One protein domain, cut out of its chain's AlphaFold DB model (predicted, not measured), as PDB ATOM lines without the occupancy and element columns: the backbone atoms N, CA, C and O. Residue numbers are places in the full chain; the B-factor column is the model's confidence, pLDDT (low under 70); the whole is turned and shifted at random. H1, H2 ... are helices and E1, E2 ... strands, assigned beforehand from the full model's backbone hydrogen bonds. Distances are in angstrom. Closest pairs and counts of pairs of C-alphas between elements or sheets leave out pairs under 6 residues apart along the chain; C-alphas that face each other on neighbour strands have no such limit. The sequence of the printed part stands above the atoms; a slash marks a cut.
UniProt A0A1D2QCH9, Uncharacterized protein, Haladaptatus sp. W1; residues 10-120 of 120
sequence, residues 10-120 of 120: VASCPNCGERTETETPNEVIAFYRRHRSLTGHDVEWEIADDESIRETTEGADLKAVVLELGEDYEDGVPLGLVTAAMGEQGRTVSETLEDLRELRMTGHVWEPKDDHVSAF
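AT A GLANCE: This is residues 10 to 120 of the 120 residues of an uncharacterized protein of Haladaptatus sp. W1 (UniProt A0A1D2QCH9). A helix, H4, sits in the middle with the other four helices packed round it, H1, H3 and H5 crossing it at wide angles and the short H2 touching it; at one end of the body a small sheet of three strands has H1 lying over one face, the same face from which H4 stands up, and its other face bare. At the opposite end the last strand, E4, packs on H3, away from that sheet. The printed part has 111 residues, with five named helices and four named strands in the order E1, E2, H1, E3, H2, H3, H4, H5, E4; the sheet has the order E2, E1, E3 and is antiparallel throughout. The class is mixed, helices and strands, and the whole is compact, with a radius of gyration of the C-alphas of 13.0 A and spans of 38 by 29 by 24 A.

IN THESE COORDINATES: E1, residues 10 to 12, begins at C-alpha 10, (-36.007, 25.350, -27.459). E2 is residues 19 to 22. H1, residues 25 to 39, is 21.3 A long and begins at C-alpha 25, (-35.112, 29.917, -20.368). E3 is residues 44 to 48, 10.7 A, and H2 is residues 51 to 55. H3 is residues 62 to 70, 11.9 A; H4 is residues 79 to 88, 14.5 A; H5 is residues 93 to 105, 18.6 A. E4, residues 116 to 119, 10.7 A, ends at C-alpha 119, (-46.924, 37.707, -7.605).

HOW THE PARTS SIT: E1 and E2 form a hairpin, with N 20 and O 11 2.9 A apart; E1 and E3 are antiparallel, with N 10 and O 47 2.8 A apart. E2, H1 and E3 make a split strand-helix-strand unit, two strands running the same way with E1 between them, and its crossover is right-handed. H1 and H4 are on the same face of the sheet, giving two layers, helices over one face. H1 runs along the strands at a height over the sheet of 9.4 A; H4 stands up from the sheet, its line rising 54 degrees. H4 is the hub. It touches H1 about perpendicular, at 84 degrees, through residues 25 to 29 of H1, closest at the C-alphas of Pro 25 and Gly 80, 4.4 A. It touches H2, closest at the C-alphas of Ile 53 and Ala 85, 5.3 A. It touches H3 at a steep tilt of 61 degrees, opposite ways, closest at the C-alphas of Val 66 and Val 82, 6.5 A. It touches H5, through residues 93 to 97 of H5, at a steep tilt of 59 degrees, opposite ways, closest at the C-alphas of Thr 83 and Val 93, 5.5 A. E4 pairs with no named strand, but residues 77 to 78 pair with its residues 116 to 117; its closest C-alphas to H3 are Ala 119 and Leu 67, 5.8 A. Every O i to N i+4 pair is within hydrogen-bond range in H2, H3, H4 and H5, and 10 of 11 in H1.

THE WHOLE: The two C-alphas farthest apart are those of Cys 16 and Phe 120, 38.0 A. The printed part has no cut, and no link is long. The mean pLDDT of the printed part is 94.3, and no printed residue is under 70.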
ATOM      1  N   VAL A  10     -35.928  25.188 -26.010       95.88
ATOM      2  CA  VAL A  10     -36.007  25.350 -27.459       95.88
ATOM      3  C   VAL A  10     -37.253  26.134 -27.816       95.88
ATOM      4  O   VAL A  10     -38.357  25.798 -27.391       95.88
ATOM      5  N   ALA A  11     -37.077  27.135 -28.671       96.44
ATOM      6  CA  ALA A  11     -38.175  27.917 -29.207       96.44
ATOM      7  C   ALA A  11     -37.943  28.268 -30.678       96.44
ATOM      8  O   ALA A  11     -36.797  28.388 -31.127       96.44
ATOM      9  N   SER A  12     -39.020  28.458 -31.433       96.81
ATOM     10  CA  SER A  12     -38.938  28.807 -32.848       96.81
ATOM     11  C   SER A  12     -39.987  29.817 -33.282       96.81
ATOM     12  O   SER A  12     -41.026  30.010 -32.657       96.81
ATOM     13  N   CYS A  13     -39.680  30.519 -34.366       97.50
ATOM     14  CA  CYS A  13     -40.627  31.385 -35.036       97.50
ATOM     15  C   CYS A  13     -41.379  30.586 -36.115       97.50
ATOM     16  O   CYS A  13     -40.763  30.217 -37.125       97.50
ATOM     17  N   PRO A  14     -42.707  30.407 -36.001       94.38
ATOM     18  CA  PRO A  14     -43.483  29.651 -36.988       94.38
ATOM     19  C   PRO A  14     -43.544  30.334 -38.366       94.38
ATOM     20  O   PRO A  14     -43.802  29.683 -39.376       94.38
ATOM     21  N   ASN A  15     -43.282  31.645 -38.440       95.50
ATOM     22  CA  ASN A  15     -43.404  32.422 -39.678       95.50
ATOM     23  C   ASN A  15     -42.163  32.356 -40.578       95.50
ATOM     24  O   ASN A  15     -42.285  32.431 -41.800       95.50
ATOM     25  N   CYS A  16     -40.966  32.260 -39.997       94.75
ATOM     26  CA  CYS A  16     -39.712  32.269 -40.758       94.75
ATOM     27  C   CYS A  16     -38.824  31.044 -40.512       94.75
ATOM     28  O   CYS A  16     -37.805  30.907 -41.187       94.75
ATOM     29  N   GLY A  17     -39.199  30.160 -39.581       92.38
ATOM     30  CA  GLY A  17     -38.478  28.922 -39.278       92.38
ATOM     31  C   GLY A  17     -37.166  29.123 -38.515       92.38
ATOM     32  O   GLY A  17     -36.367  28.194 -38.428       92.38
ATOM     33  N   GLU A  18     -36.912  30.323 -37.989       95.94
ATOM     34  CA  GLU A  18     -35.741  30.570 -37.149       95.94
ATOM     35  C   GLU A  18     -35.958  29.937 -35.774       95.94
ATOM     36  O   GLU A  18     -37.021  30.098 -35.179       95.94
ATOM     37  N   ARG A  19     -34.954  29.213 -35.283       96.25
ATOM     38  CA  ARG A  19     -35.022  28.412 -34.058       96.25
ATOM     39  C   ARG A  19     -33.831  28.731 -33.171       96.25
ATOM     40  O   ARG A  19     -32.728  28.943 -33.674       96.25
ATOM     41  N   THR A  20     -34.057  28.738 -31.864       95.88
ATOM     42  CA  THR A  20     -33.013  28.884 -30.855       95.88
ATOM     43  C   THR A  20     -33.018  27.681 -29.925       95.88
ATOM     44  O   THR A  20     -34.076  27.185 -29.544       95.88
ATOM     45  N   GLU A  21     -31.825  27.234 -29.559       95.88
ATOM     46  CA  GLU A  21     -31.592  26.219 -28.534       95.88
ATOM     47  C   GLU A  21     -30.713  26.859 -27.462       95.88
ATOM     48  O   GLU A  21     -29.710  27.495 -27.793       95.88
ATOM     49  N   THR A  22     -31.112  26.751 -26.198       94.19
ATOM     50  CA  THR A  22     -30.440  27.404 -25.073       94.19
ATOM     51  C   THR A  22     -30.471  26.600 -23.764       94.19
ATOM     52  O   THR A  22     -31.390  25.828 -23.492       94.19
ATOM     53  N   GLU A  23     -29.451  26.799 -22.928       92.81
ATOM     54  CA  GLU A  23     -29.360  26.222 -21.582       92.81
ATOM     55  C   GLU A  23     -30.191  26.991 -20.550       92.81
ATOM     56  O   GLU A  23     -30.511  26.446 -19.496       92.81
ATOM     57  N   THR A  24     -30.570  28.240 -20.844       92.38
ATOM     58  CA  THR A  24     -31.397  29.054 -19.949       92.38
ATOM     59  C   THR A  24     -32.715  29.477 -20.599       92.38
ATOM     60  O   THR A  24     -32.758  29.794 -21.795       92.38
ATOM     61  N   PRO A  25     -33.809  29.558 -19.823       94.81
ATOM     62  CA  PRO A  25     -35.112  29.917 -20.368       94.81
ATOM     63  C   PRO A  25     -35.174  31.404 -20.766       94.81
ATOM     64  O   PRO A  25     -35.833  31.768 -21.739       94.81
ATOM     65  N   ASN A  26     -34.439  32.288 -20.081       96.88
ATOM     66  CA  ASN A  26     -34.430  33.723 -20.396       96.88
ATOM     67  C   ASN A  26     -33.673  34.069 -21.689       96.88
ATOM     68  O   ASN A  26     -33.946  35.100 -22.306       96.88
ATOM     69  N   GLU A  27     -32.782  33.207 -22.175       97.19
ATOM     70  CA  GLU A  27     -32.191  33.373 -23.508       97.19
ATOM     71  C   GLU A  27     -33.238  33.237 -24.628       97.19
ATOM     72  O   GLU A  27     -33.108  33.905 -25.658       97.19
ATOM     73  N   VAL A  28     -34.332  32.491 -24.413       97.06
ATOM     74  CA  VAL A  28     -35.487  32.491 -25.331       97.06
ATOM     75  C   VAL A  28     -36.187  33.849 -25.337       97.06
ATOM     76  O   VAL A  28     -36.548  34.344 -26.403       97.06
ATOM     77  N   ILE A  29     -36.306  34.514 -24.186       98.06
ATOM     78  CA  ILE A  29     -36.871  35.872 -24.104       98.06
ATOM     79  C   ILE A  29     -35.984  36.877 -24.844       98.06
ATOM     80  O   ILE A  29     -36.483  37.729 -25.586       98.06
ATOM     81  N   ALA A  30     -34.662  36.764 -24.701       97.94
ATOM     82  CA  ALA A  30     -33.715  37.590 -25.445       97.94
ATOM     83  C   ALA A  30     -33.813  37.348 -26.963       97.94
ATOM     84  O   ALA A  30     -33.804  38.307 -27.746       97.94
ATOM     85  N   PHE A  31     -33.947  36.085 -27.383       97.56
ATOM     86  CA  PHE A  31     -34.205  35.712 -28.773       97.56
ATOM     87  C   PHE A  31     -35.516  36.316 -29.285       97.56
ATOM     88  O   PHE A  31     -35.484  37.035 -30.283       97.56
ATOM     89  N   TYR A  32     -36.629  36.115 -28.573       97.69
ATOM     90  CA  TYR A  32     -37.938  36.679 -28.907       97.69
ATOM     91  C   TYR A  32     -37.869  38.201 -29.067       97.69
ATOM     92  O   TYR A  32     -38.268  38.721 -30.106       97.69
ATOM     93  N   ARG A  33     -37.304  38.932 -28.094       97.94
ATOM     94  CA  ARG A  33     -37.223  40.405 -28.141       97.94
ATOM     95  C   ARG A  33     -36.461  40.886 -29.371       97.94
ATOM     96  O   ARG A  33     -36.930  41.779 -30.079       97.94
ATOM     97  N   ARG A  34     -35.300  40.281 -29.651       97.94
ATOM     98  CA  ARG A  34     -34.500  40.605 -30.839       97.94
ATOM     99  C   ARG A  34     -35.278  40.285 -32.111       97.94
ATOM    100  O   ARG A  34     -35.375  41.144 -32.985       97.94
ATOM    101  N   HIS A  35     -35.850  39.089 -32.199       97.50
ATOM    102  CA  HIS A  35     -36.573  38.625 -33.373       97.50
ATOM    103  C   HIS A  35     -37.791  39.512 -33.663       97.50
ATOM    104  O   HIS A  35     -37.869  40.121 -34.728       97.50
ATOM    105  N   ARG A  36     -38.664  39.712 -32.669       96.62
ATOM    106  CA  ARG A  36     -39.842  40.585 -32.744       96.62
ATOM    107  C   ARG A  36     -39.481  42.013 -33.144       96.62
ATOM    108  O   ARG A  36     -40.197  42.605 -33.944       96.62
ATOM    109  N   SER A  37     -38.375  42.564 -32.635       97.62
ATOM    110  CA  SER A  37     -37.940  43.926 -32.991       97.62
ATOM    111  C   SER A  37     -37.545  44.082 -34.465       97.62
ATOM    112  O   SER A  37     -37.675  45.173 -35.019       97.62
ATOM    113  N   LEU A  38     -37.072  43.005 -35.098       97.50
ATOM    114  CA  LEU A  38     -36.600  43.006 -36.482       97.50
ATOM    115  C   LEU A  38     -37.693  42.596 -37.473       97.50
ATOM    116  O   LEU A  38     -37.754  43.141 -38.573       97.50
ATOM    117  N   THR A  39     -38.535  41.633 -37.100       96.88
ATOM    118  CA  THR A  39     -39.483  40.981 -38.017       96.88
ATOM    119  C   THR A  39     -40.941  41.264 -37.676       96.88
ATOM    120  O   THR A  39     -41.810  41.113 -38.530       96.88
ATOM    121  N   GLY A  40     -41.236  41.664 -36.439       96.75
ATOM    122  CA  GLY A  40     -42.603  41.724 -35.931       96.75
ATOM    123  C   GLY A  40     -43.240  40.348 -35.713       96.75
ATOM    124  O   GLY A  40     -44.423  40.292 -35.396       96.75
ATOM    125  N   HIS A  41     -42.501  39.244 -35.850       97.12
ATOM    126  CA  HIS A  41     -43.031  37.900 -35.622       97.12
ATOM    127  C   HIS A  41     -42.962  37.490 -34.152       97.12
ATOM    128  O   HIS A  41     -42.171  38.026 -33.376       97.12
ATOM    129  N   ASP A  42     -43.803  36.527 -33.792       96.38
ATOM    130  CA  ASP A  42     -43.770  35.864 -32.490       96.38
ATOM    131  C   ASP A  42     -42.878  34.615 -32.498       96.38
ATOM    132  O   ASP A  42     -42.401  34.179 -33.555       96.38
ATOM    133  N   VAL A  43     -42.670  34.063 -31.309       95.75
ATOM    134  CA  VAL A  43     -41.924  32.837 -31.043       95.75
ATOM    135  C   VAL A  43     -42.785  31.922 -30.172       95.75
ATOM    136  O   VAL A  43     -43.470  32.383 -29.258       95.75
ATOM    137  N   GLU A  44     -42.729  30.628 -30.458       95.25
ATOM    138  CA  GLU A  44     -43.419  29.567 -29.729       95.25
ATOM    139  C   GLU A  44     -42.391  28.621 -29.103       95.25
ATOM    140  O   GLU A  44     -41.306  28.401 -29.655       95.25
ATOM    141  N   TRP A  45     -42.724  28.076 -27.937       96.12
ATOM    142  CA  TRP A  45     -41.917  27.058 -27.276       96.12
ATOM    143  C   TRP A  45     -42.082  25.713 -27.987       96.12
ATOM    144  O   TRP A  45     -43.196  25.284 -28.267       96.12
ATOM    145  N   GLU A  46     -40.966  25.048 -28.279       93.75
ATOM    146  CA  GLU A  46     -40.960  23.670 -28.788       93.75
ATOM    147  C   GLU A  46     -40.623  22.668 -27.681       93.75
ATOM    148  O   GLU A  46     -41.163  21.564 -27.654       93.75
ATOM    149  N   ILE A  47     -39.675  23.033 -26.812       92.06
ATOM    150  CA  ILE A  47     -39.211  22.211 -25.692       92.06
ATOM    151  C   ILE A  47     -38.918  23.140 -24.516       92.06
ATOM    152  O   ILE A  47     -38.154  24.095 -24.657       92.06
ATOM    153  N   ALA A  48     -39.481  22.821 -23.357       91.81
ATOM    154  CA  ALA A  48     -39.098  23.399 -22.079       91.81
ATOM    155  C   ALA A  48     -38.951  22.268 -21.055       91.81
ATOM    156  O   ALA A  48     -39.923  21.806 -20.461       91.81
ATOM    157  N   ASP A  49     -37.730  21.758 -20.917       86.94
ATOM    158  CA  ASP A  49     -37.428  20.640 -20.029       86.94
ATOM    159  C   ASP A  49     -37.127  21.135 -18.611       86.94
ATOM    160  O   ASP A  49     -35.973  21.219 -18.196       86.94
ATOM    161  N   ASP A  50     -38.188  21.481 -17.882       87.31
ATOM    162  CA  ASP A  50     -38.136  21.911 -16.482       87.31
ATOM    163  C   ASP A  50     -39.219  21.180 -15.664       87.31
ATOM    164  O   ASP A  50     -40.303  20.886 -16.178       87.31
ATOM    165  N   GLU A  51     -38.910  20.783 -14.429       85.62
ATOM    166  CA  GLU A  51     -39.846  20.038 -13.570       85.62
ATOM    167  C   GLU A  51     -40.969  20.947 -13.064       85.62
ATOM    168  O   GLU A  51     -42.136  20.577 -13.202       85.62
ATOM    169  N   SER A  52     -40.646  22.172 -12.636       83.19
ATOM    170  CA  SER A  52     -41.621  23.118 -12.087       83.19
ATOM    171  C   SER A  52     -42.707  23.471 -13.109       83.19
ATOM    172  O   SER A  52     -43.864  23.657 -12.747       83.19
ATOM    173  N   ILE A  53     -42.379  23.499 -14.410       84.19
ATOM    174  CA  ILE A  53     -43.374  23.706 -15.480       84.19
ATOM    175  C   ILE A  53     -44.403  22.568 -15.510       84.19
ATOM    176  O   ILE A  53     -45.595  22.815 -15.677       84.19
ATOM    177  N   ARG A  54     -43.961  21.319 -15.344       81.06
ATOM    178  CA  ARG A  54     -44.827  20.128 -15.419       81.06
ATOM    179  C   ARG A  54     -45.760  20.000 -14.225       81.06
ATOM    180  O   ARG A  54     -46.770  19.309 -14.318       81.06
ATOM    181  N   GLU A  55     -45.393  20.628 -13.118       81.56
ATOM    182  CA  GLU A  55     -46.186  20.663 -11.897       81.56
ATOM    183  C   GLU A  55     -47.227  21.791 -11.907       81.56
ATOM    184  O   GLU A  55     -48.141  21.766 -11.081       81.56
ATOM    185  N   THR A  56     -47.147  22.734 -12.858       82.69
ATOM    186  CA  THR A  56     -48.155  23.797 -12.987       82.69
ATOM    187  C   THR A  56     -49.529  23.252 -13.365       82.69
ATOM    188  O   THR A  56     -49.677  22.302 -14.142       82.69
ATOM    189  N   THR A  57     -50.571  23.876 -12.818       80.38
ATOM    190  CA  THR A  57     -51.950  23.454 -13.054       80.38
ATOM    191  C   THR A  57     -52.382  23.787 -14.487       80.38
ATOM    192  O   THR A  57     -52.412  24.952 -14.893       80.38
ATOM    193  N   GLU A  58     -52.808  22.777 -15.254       82.50
ATOM    194  CA  GLU A  58     -53.369  22.987 -16.596       82.50
ATOM    195  C   GLU A  58     -54.567  23.958 -16.563       82.50
ATOM    196  O   GLU A  58     -55.534  23.771 -15.819       82.50
ATOM    197  N   GLY A  59     -54.521  24.995 -17.405       83.88
ATOM    198  CA  GLY A  59     -55.569  26.016 -17.495       83.88
ATOM    199  C   GLY A  59     -55.559  27.052 -16.366       83.88
ATOM    200  O   GLY A  59     -56.519  27.821 -16.251       83.88
ATOM    201  N   ALA A  60     -54.515  27.081 -15.532       87.00
ATOM    202  CA  ALA A  60     -54.301  28.149 -14.566       87.00
ATOM    203  C   ALA A  60     -54.117  29.503 -15.262       87.00
ATOM    204  O   ALA A  60     -53.462  29.611 -16.300       87.00
ATOM    205  N   ASP A  61     -54.671  30.559 -14.663       93.69
ATOM    206  CA  ASP A  61     -54.386  31.908 -15.133       93.69
ATOM    207  C   ASP A  61     -52.916  32.283 -14.889       93.69
ATOM    208  O   ASP A  61     -52.223  31.714 -14.046       93.69
ATOM    209  N   LEU A  62     -52.438  33.281 -15.627       95.88
ATOM    210  CA  LEU A  62     -51.044  33.710 -15.586       95.88
ATOM    211  C   LEU A  62     -50.557  34.078 -14.177       95.88
ATOM    212  O   LEU A  62     -49.404  33.829 -13.838       95.88
ATOM    213  N   LYS A  63     -51.411  34.682 -13.345       95.81
ATOM    214  CA  LYS A  63     -51.016  35.048 -11.985       95.81
ATOM    215  C   LYS A  63     -50.849  33.792 -11.131       95.81
ATOM    216  O   LYS A  63     -49.883  33.713 -10.377       95.81
ATOM    217  N   ALA A  64     -51.767  32.835 -11.254       95.19
ATOM    218  CA  ALA A  64     -51.662  31.539 -10.595       95.19
ATOM    219  C   ALA A  64     -50.387  30.798 -11.024       95.19
ATOM    220  O   ALA A  64     -49.650  30.352 -10.154       95.19
ATOM    221  N   VAL A  65     -50.045  30.791 -12.317       96.12
ATOM    222  CA  VAL A  65     -48.782  30.208 -12.813       96.12
ATOM    223  C   VAL A  65     -47.553  30.879 -12.187       96.12
ATOM    224  O   VAL A  65     -46.630  30.192 -11.763       96.12
ATOM    225  N   VAL A  66     -47.529  32.213 -12.078       96.69
ATOM    226  CA  VAL A  66     -46.419  32.926 -11.414       96.69
ATOM    227  C   VAL A  66     -46.336  32.590  -9.919       96.69
ATOM    228  O   VAL A  66     -45.235  32.546  -9.379       96.69
ATOM    229  N   LEU A  67     -47.469  32.369  -9.245       95.00
ATOM    230  CA  LEU A  67     -47.496  31.965  -7.835       95.00
ATOM    231  C   LEU A  67     -47.003  30.528  -7.641       95.00
ATOM    232  O   LEU A  67     -46.164  30.318  -6.775       95.00
ATOM    233  N   GLU A  68     -47.494  29.584  -8.447       94.44
ATOM    234  CA  GLU A  68     -47.103  28.167  -8.402       94.44
ATOM    235  C   GLU A  68     -45.606  28.011  -8.681       94.44
ATOM    236  O   GLU A  68     -44.878  27.474  -7.854       94.44
ATOM    237  N   LEU A  69     -45.114  28.579  -9.788       94.75
ATOM    238  CA  LEU A  69     -43.680  28.574 -10.078       94.75
ATOM    239  C   LEU A  69     -42.890  29.326  -9.000       94.75
ATOM    240  O   LEU A  69     -41.771  28.954  -8.687       94.75
ATOM    241  N   GLY A  70     -43.451  30.385  -8.415       93.88
ATOM    242  CA  GLY A  70     -42.780  31.211  -7.412       93.88
ATOM    243  C   GLY A  70     -42.413  30.478  -6.120       93.88
ATOM    244  O   GLY A  70     -41.547  30.972  -5.398       93.88
ATOM    245  N   GLU A  71     -43.015  29.319  -5.833       90.88
ATOM    246  CA  GLU A  71     -42.684  28.508  -4.653       90.88
ATOM    247  C   GLU A  71     -41.220  28.032  -4.662       90.88
ATOM    248  O   GLU A  71     -40.604  27.938  -3.598       90.88
ATOM    249  N   ASP A  72     -40.639  27.841  -5.852       90.56
ATOM    250  CA  ASP A  72     -39.259  27.375  -6.043       90.56
ATOM    251  C   ASP A  72     -38.241  28.510  -6.282       90.56
ATOM    252  O   ASP A  72     -37.029  28.273  -6.292       90.56
ATOM    253  N   TYR A  73     -38.698  29.755  -6.479       91.38
ATOM    254  CA  TYR A  73     -37.852  30.868  -6.930       91.38
ATOM    255  C   TYR A  73     -37.958  32.097  -6.012       91.38
ATOM    256  O   TYR A  73     -38.724  33.030  -6.266       91.38
ATOM    257  N   GLU A  74     -37.106  32.144  -4.980       88.12
ATOM    258  CA  GLU A  74     -37.068  33.232  -3.980       88.12
ATOM    259  C   GLU A  74     -36.836  34.630  -4.594       88.12
ATOM    260  O   GLU A  74     -37.392  35.620  -4.119       88.12
ATOM    261  N   ASP A  75     -36.056  34.711  -5.678       91.62
ATOM    262  CA  ASP A  75     -35.734  35.957  -6.395       91.62
ATOM    263  C   ASP A  75     -36.668  36.223  -7.595       91.62
ATOM    264  O   ASP A  75     -36.343  37.007  -8.493       91.62
ATOM    265  N   GLY A  76     -37.834  35.573  -7.614       96.12
ATOM    266  CA  GLY A  76     -38.814  35.634  -8.692       96.12
ATOM    267  C   GLY A  76     -38.557  34.629  -9.807       96.12
ATOM    268  O   GLY A  76     -37.439  34.180 -10.048       96.12
ATOM    269  N   VAL A  77     -39.626  34.288 -10.516       97.31
ATOM    270  CA  VAL A  77     -39.627  33.277 -11.571       97.31
ATOM    271  C   VAL A  77     -39.027  33.868 -12.849       97.31
ATOM    272  O   VAL A  77     -39.488  34.927 -13.287       97.31
ATOM    273  N   PRO A  78     -38.043  33.220 -13.496       97.38
ATOM    274  CA  PRO A  78     -37.560  33.630 -14.810       97.38
ATOM    275  C   PRO A  78     -38.711  33.777 -15.815       97.38
ATOM    276  O   PRO A  78     -39.519  32.861 -15.978       97.38
ATOM    277  N   LEU A  79     -38.765  34.901 -16.540       97.81
ATOM    278  CA  LEU A  79     -39.810  35.149 -17.542       97.81
ATOM    279  C   LEU A  79     -39.907  34.019 -18.570       97.81
ATOM    280  O   LEU A  79     -41.007  33.674 -18.994       97.81
ATOM    281  N   GLY A  80     -38.774  33.423 -18.943       97.31
ATOM    282  CA  GLY A  80     -38.746  32.279 -19.843       97.31
ATOM    283  C   GLY A  80     -39.583  31.104 -19.331       97.31
ATOM    284  O   GLY A  80     -40.397  30.597 -20.096       97.31
ATOM    285  N   LEU A  81     -39.479  30.743 -18.045       96.88
ATOM    286  CA  LEU A  81     -40.274  29.653 -17.460       96.88
ATOM    287  C   LEU A  81     -41.762  29.991 -17.432       96.88
ATOM    288  O   LEU A  81     -42.581  29.151 -17.788       96.88
ATOM    289  N   VAL A  82     -42.116  31.237 -17.103       97.50
ATOM    290  CA  VAL A  82     -43.517  31.683 -17.141       97.50
ATOM    291  C   VAL A  82     -44.079  31.577 -18.558       97.50
ATOM    292  O   VAL A  82     -45.155  31.021 -18.758       97.50
ATOM    293  N   THR A  83     -43.349  32.062 -19.568       97.81
ATOM    294  CA  THR A  83     -43.807  31.954 -20.963       97.81
ATOM    295  C   THR A  83     -43.835  30.520 -21.478       97.81
ATOM    296  O   THR A  83     -44.669  30.212 -22.322       97.81
ATOM    297  N   ALA A  84     -42.964  29.646 -20.974       96.88
ATOM    298  CA  ALA A  84     -42.956  28.233 -21.323       96.88
ATOM    299  C   ALA A  84     -44.163  27.502 -20.722       96.88
ATOM    300  O   ALA A  84     -44.874  26.813 -21.446       96.88
ATOM    301  N   ALA A  85     -44.463  27.736 -19.440       96.12
ATOM    302  CA  ALA A  85     -45.646  27.189 -18.779       96.12
ATOM    303  C   ALA A  85     -46.952  27.652 -19.442       96.12
ATOM    304  O   ALA A  85     -47.847  26.850 -19.693       96.12
ATOM    305  N   MET A  86     -47.053  28.931 -19.815       95.88
ATOM    306  CA  MET A  86     -48.200  29.412 -20.595       95.88
ATOM    307  C   MET A  86     -48.210  28.853 -22.030       95.88
ATOM    308  O   MET A  86     -49.280  28.684 -22.615       95.88
ATOM    309  N   GLY A  87     -47.041  28.532 -22.588       95.12
ATOM    310  CA  GLY A  87     -46.879  27.869 -23.883       95.12
ATOM    311  C   GLY A  87     -47.496  26.470 -23.928       95.12
ATOM    312  O   GLY A  87     -48.189  26.154 -24.893       95.12
ATOM    313  N   GLU A  88     -47.359  25.681 -22.857       92.62
ATOM    314  CA  GLU A  88     -48.059  24.389 -22.703       92.62
ATOM    315  C   GLU A  88     -49.591  24.560 -22.715       92.62
ATOM    316  O   GLU A  88     -50.332  23.664 -23.120       92.62
ATOM    317  N   GLN A  89     -50.083  25.751 -22.357       92.00
ATOM    318  CA  GLN A  89     -51.498  26.128 -22.444       92.00
ATOM    319  C   GLN A  89     -51.882  26.764 -23.796       92.00
ATOM    320  O   GLN A  89     -52.989  27.287 -23.950       92.00
ATOM    321  N   GLY A  90     -50.985  26.737 -24.786       92.06
ATOM    322  CA  GLY A  90     -51.211  27.249 -26.139       92.06
ATOM    323  C   GLY A  90     -51.072  28.765 -26.290       92.06
ATOM    324  O   GLY A  90     -51.561  29.312 -27.280       92.06
ATOM    325  N   ARG A  91     -50.447  29.456 -25.329       94.00
ATOM    326  CA  ARG A  91     -50.177  30.902 -25.404       94.00
ATOM    327  C   ARG A  91     -48.842  31.176 -26.083       94.00
ATOM    328  O   ARG A  91     -47.879  30.435 -25.899       94.00
ATOM    329  N   THR A  92     -48.742  32.287 -26.804       94.06
ATOM    330  CA  THR A  92     -47.447  32.714 -27.353       94.06
ATOM    331  C   THR A  92     -46.595  33.455 -26.318       94.06
ATOM    332  O   THR A  92     -47.074  33.899 -25.263       94.06
ATOM    333  N   VAL A  93     -45.308  33.645 -26.636       97.00
ATOM    334  CA  VAL A  93     -44.411  34.467 -25.812       97.00
ATOM    335  C   VAL A  93     -44.915  35.913 -25.743       97.00
ATOM    336  O   VAL A  93     -44.968  36.478 -24.649       97.00
ATOM    337  N   SER A  94     -45.328  36.513 -26.869       97.38
ATOM    338  CA  SER A  94     -45.847  37.892 -26.882       97.38
ATOM    339  C   SER A  94     -47.084  38.058 -26.012       97.38
ATOM    340  O   SER A  94     -47.119  38.966 -25.186       97.38
ATOM    341  N   GLU A  95     -48.071  37.175 -26.169       96.56
ATOM    342  CA  GLU A  95     -49.319  37.228 -25.406       96.56
ATOM    343  C   GLU A  95     -49.057  37.171 -23.898       96.56
ATOM    344  O   GLU A  95     -49.602  37.961 -23.132       96.56
ATOM    345  N   THR A  96     -48.167  36.274 -23.469       97.69
ATOM    346  CA  THR A  96     -47.826  36.125 -22.051       97.69
ATOM    347  C   THR A  96     -47.134  37.372 -21.494       97.69
ATOM    348  O   THR A  96     -47.444  37.827 -20.394       97.69
ATOM    349  N   LEU A  97     -46.194  37.956 -22.245       97.94
ATOM    350  CA  LEU A  97     -45.475  39.160 -21.817       97.94
ATOM    351  C   LEU A  97     -46.372  40.408 -21.798       97.94
ATOM    352  O   LEU A  97     -46.186  41.285 -20.951       97.94
ATOM    353  N   GLU A  98     -47.335  40.496 -22.716       97.38
ATOM    354  CA  GLU A  98     -48.349  41.552 -22.737       97.38
ATOM    355  C   GLU A  98     -49.253  41.464 -21.500       97.38
ATOM    356  O   GLU A  98     -49.378  42.454 -20.775       97.38
ATOM    357  N   ASP A  99     -49.763  40.275 -21.174       97.44
ATOM    358  CA  ASP A  99     -50.571  40.050 -19.970       97.44
ATOM    359  C   ASP A  99     -49.774  40.325 -18.679       97.44
ATOM    360  O   ASP A  99     -50.270  40.983 -17.759       97.44
ATOM    361  N   LEU A 100     -48.505  39.895 -18.601       97.19
ATOM    362  CA  LEU A 100     -47.633  40.199 -17.457       97.19
ATOM    363  C   LEU A 100     -47.462  41.707 -17.266       97.19
ATOM    364  O   LEU A 100     -47.446  42.208 -16.136       97.19
ATOM    365  N   ARG A 101     -47.350  42.457 -18.365       96.12
ATOM    366  CA  ARG A 101     -47.275  43.917 -18.314       96.12
ATOM    367  C   ARG A 101     -48.566  44.513 -17.756       96.12
ATOM    368  O   ARG A 101     -48.486  45.441 -16.952       96.12
ATOM    369  N   GLU A 102     -49.731  44.000 -18.132       96.88
ATOM    370  CA  GLU A 102     -51.019  44.445 -17.583       96.88
ATOM    371  C   GLU A 102     -51.153  44.135 -16.085       96.88
ATOM    372  O   GLU A 102     -51.513  45.015 -15.291       96.88
ATOM    373  N   LEU A 103     -50.774  42.925 -15.664       96.44
ATOM    374  CA  LEU A 103     -50.742  42.538 -14.250       96.44
ATOM    375  C   LEU A 103     -49.783  43.417 -13.437       96.44
ATOM    376  O   LEU A 103     -50.073  43.781 -12.295       96.44
ATOM    377  N   ARG A 104     -48.656  43.825 -14.027       95.69
ATOM    378  CA  ARG A 104     -47.711  44.740 -13.378       95.69
ATOM    379  C   ARG A 104     -48.297  46.139 -13.214       95.69
ATOM    380  O   ARG A 104     -48.146  46.750 -12.161       95.69
ATOM    381  N   MET A 105     -48.993  46.641 -14.232       95.44
ATOM    382  CA  MET A 105     -49.650  47.954 -14.187       95.44
ATOM    383  C   MET A 105     -50.774  48.022 -13.144       95.44
ATOM    384  O   MET A 105     -51.074  49.101 -12.635       95.44
ATOM    385  N   THR A 106     -51.378  46.881 -12.816       95.06
ATOM    386  CA  THR A 106     -52.438  46.748 -11.803       95.06
ATOM    387  C   THR A 106     -51.912  46.362 -10.416       95.06
ATOM    388  O   THR A 106     -52.677  46.357  -9.454       95.06
ATOM    389  N   GLY A 107     -50.605  46.107 -10.283       94.31
ATOM    390  CA  GLY A 107     -49.954  45.778  -9.014       94.31
ATOM    391  C   GLY A 107     -50.140  44.329  -8.558       94.31
ATOM    392  O   GLY A 107     -49.909  44.034  -7.387       94.31
ATOM    393  N   HIS A 108     -50.557  43.426  -9.449       95.31
ATOM    394  CA  HIS A 108     -50.695  41.998  -9.146       95.31
ATOM    395  C   HIS A 108     -49.374  41.230  -9.231       95.31
ATOM    396  O   HIS A 108     -49.228  40.210  -8.558       95.31
ATOM    397  N   VAL A 109     -48.429  41.727 -10.034       96.69
ATOM    398  CA  VAL A 109     -47.073  41.177 -10.164       96.69
ATOM    399  C   VAL A 109     -46.026  42.290 -10.151       96.69
ATOM    400  O   VAL A 109     -46.329  43.450 -10.447       96.69
ATOM    401  N   TRP A 110     -44.778  41.949  -9.840       96.00
ATOM    402  CA  TRP A 110     -43.633  42.857  -9.924       96.00
ATOM    403  C   TRP A 110     -42.380  42.135 -10.424       96.00
ATOM    404  O   TRP A 110     -42.326  40.910 -10.446       96.00
ATOM    405  N   GLU A 111     -41.376  42.912 -10.830       96.56
ATOM    406  CA  GLU A 111     -40.078  42.413 -11.297       96.56
ATOM    407  C   GLU A 111     -39.025  42.661 -10.204       96.56
ATOM    408  O   GLU A 111     -38.591  43.808 -10.045       96.56
ATOM    409  N   PRO A 112     -38.666  41.648  -9.393       95.88
ATOM    410  CA  PRO A 112     -37.633  41.789  -8.362       95.88
ATOM    411  C   PRO A 112     -36.221  41.944  -8.949       95.88
ATOM    412  O   PRO A 112     -35.364  42.586  -8.341       95.88
ATOM    413  N   LYS A 113     -35.991  41.376 -10.135       95.00
ATOM    414  CA  LYS A 113     -34.727  41.366 -10.877       95.00
ATOM    415  C   LYS A 113     -35.034  41.335 -12.368       95.00
ATOM    416  O   LYS A 113     -36.040  40.749 -12.752       95.00
ATOM    417  N   ASP A 114     -34.135  41.886 -13.182       95.44
ATOM    418  CA  ASP A 114     -34.204  41.823 -14.644       95.44
ATOM    419  C   ASP A 114     -34.633  40.434 -15.144       95.44
ATOM    420  O   ASP A 114     -33.991  39.419 -14.852       95.44
ATOM    421  N   ASP A 115     -35.728  40.409 -15.900       96.88
ATOM    422  CA  ASP A 115     -36.329  39.216 -16.499       96.88
ATOM    423  C   ASP A 115     -36.785  38.141 -15.494       96.88
ATOM    424  O   ASP A 115     -36.808  36.950 -15.821       96.88
ATOM    425  N   HIS A 116     -37.168  38.549 -14.281       97.75
ATOM    426  CA  HIS A 116     -37.799  37.693 -13.269       97.75
ATOM    427  C   HIS A 116     -39.108  38.327 -12.782       97.75
ATOM    428  O   HIS A 116     -39.222  39.548 -12.716       97.75
ATOM    429  N   VAL A 117     -40.115  37.529 -12.435       97.88
ATOM    430  CA  VAL A 117     -41.427  38.028 -12.002       97.88
ATOM    431  C   VAL A 117     -41.929  37.310 -10.754       97.88
ATOM    432  O   VAL A 117     -41.744  36.109 -10.594       97.88
ATOM    433  N   SER A 118     -42.588  38.059  -9.876       97.00
ATOM    434  CA  SER A 118     -43.228  37.551  -8.659       97.00
ATOM    435  C   SER A 118     -44.653  38.089  -8.539       97.00
ATOM    436  O   SER A 118     -44.966  39.145  -9.095       97.00
ATOM    437  N   ALA A 119     -45.510  37.379  -7.806       93.56
ATOM    438  CA  ALA A 119     -46.924  37.707  -7.605       93.56
ATOM    439  C   ALA A 119     -47.303  37.752  -6.111       93.56
ATOM    440  O   ALA A 119     -46.621  37.157  -5.278       93.56
ATOM    441  N   PHE A 120     -48.370  38.498  -5.787       82.69
ATOM    442  CA  PHE A 120     -48.942  38.647  -4.432       82.69
ATOM    443  C   PHE A 120     -50.312  37.985  -4.300       82.69
ATOM    444  O   PHE A 120     -51.118  38.115  -5.251       82.69
TER     445      PHE A 120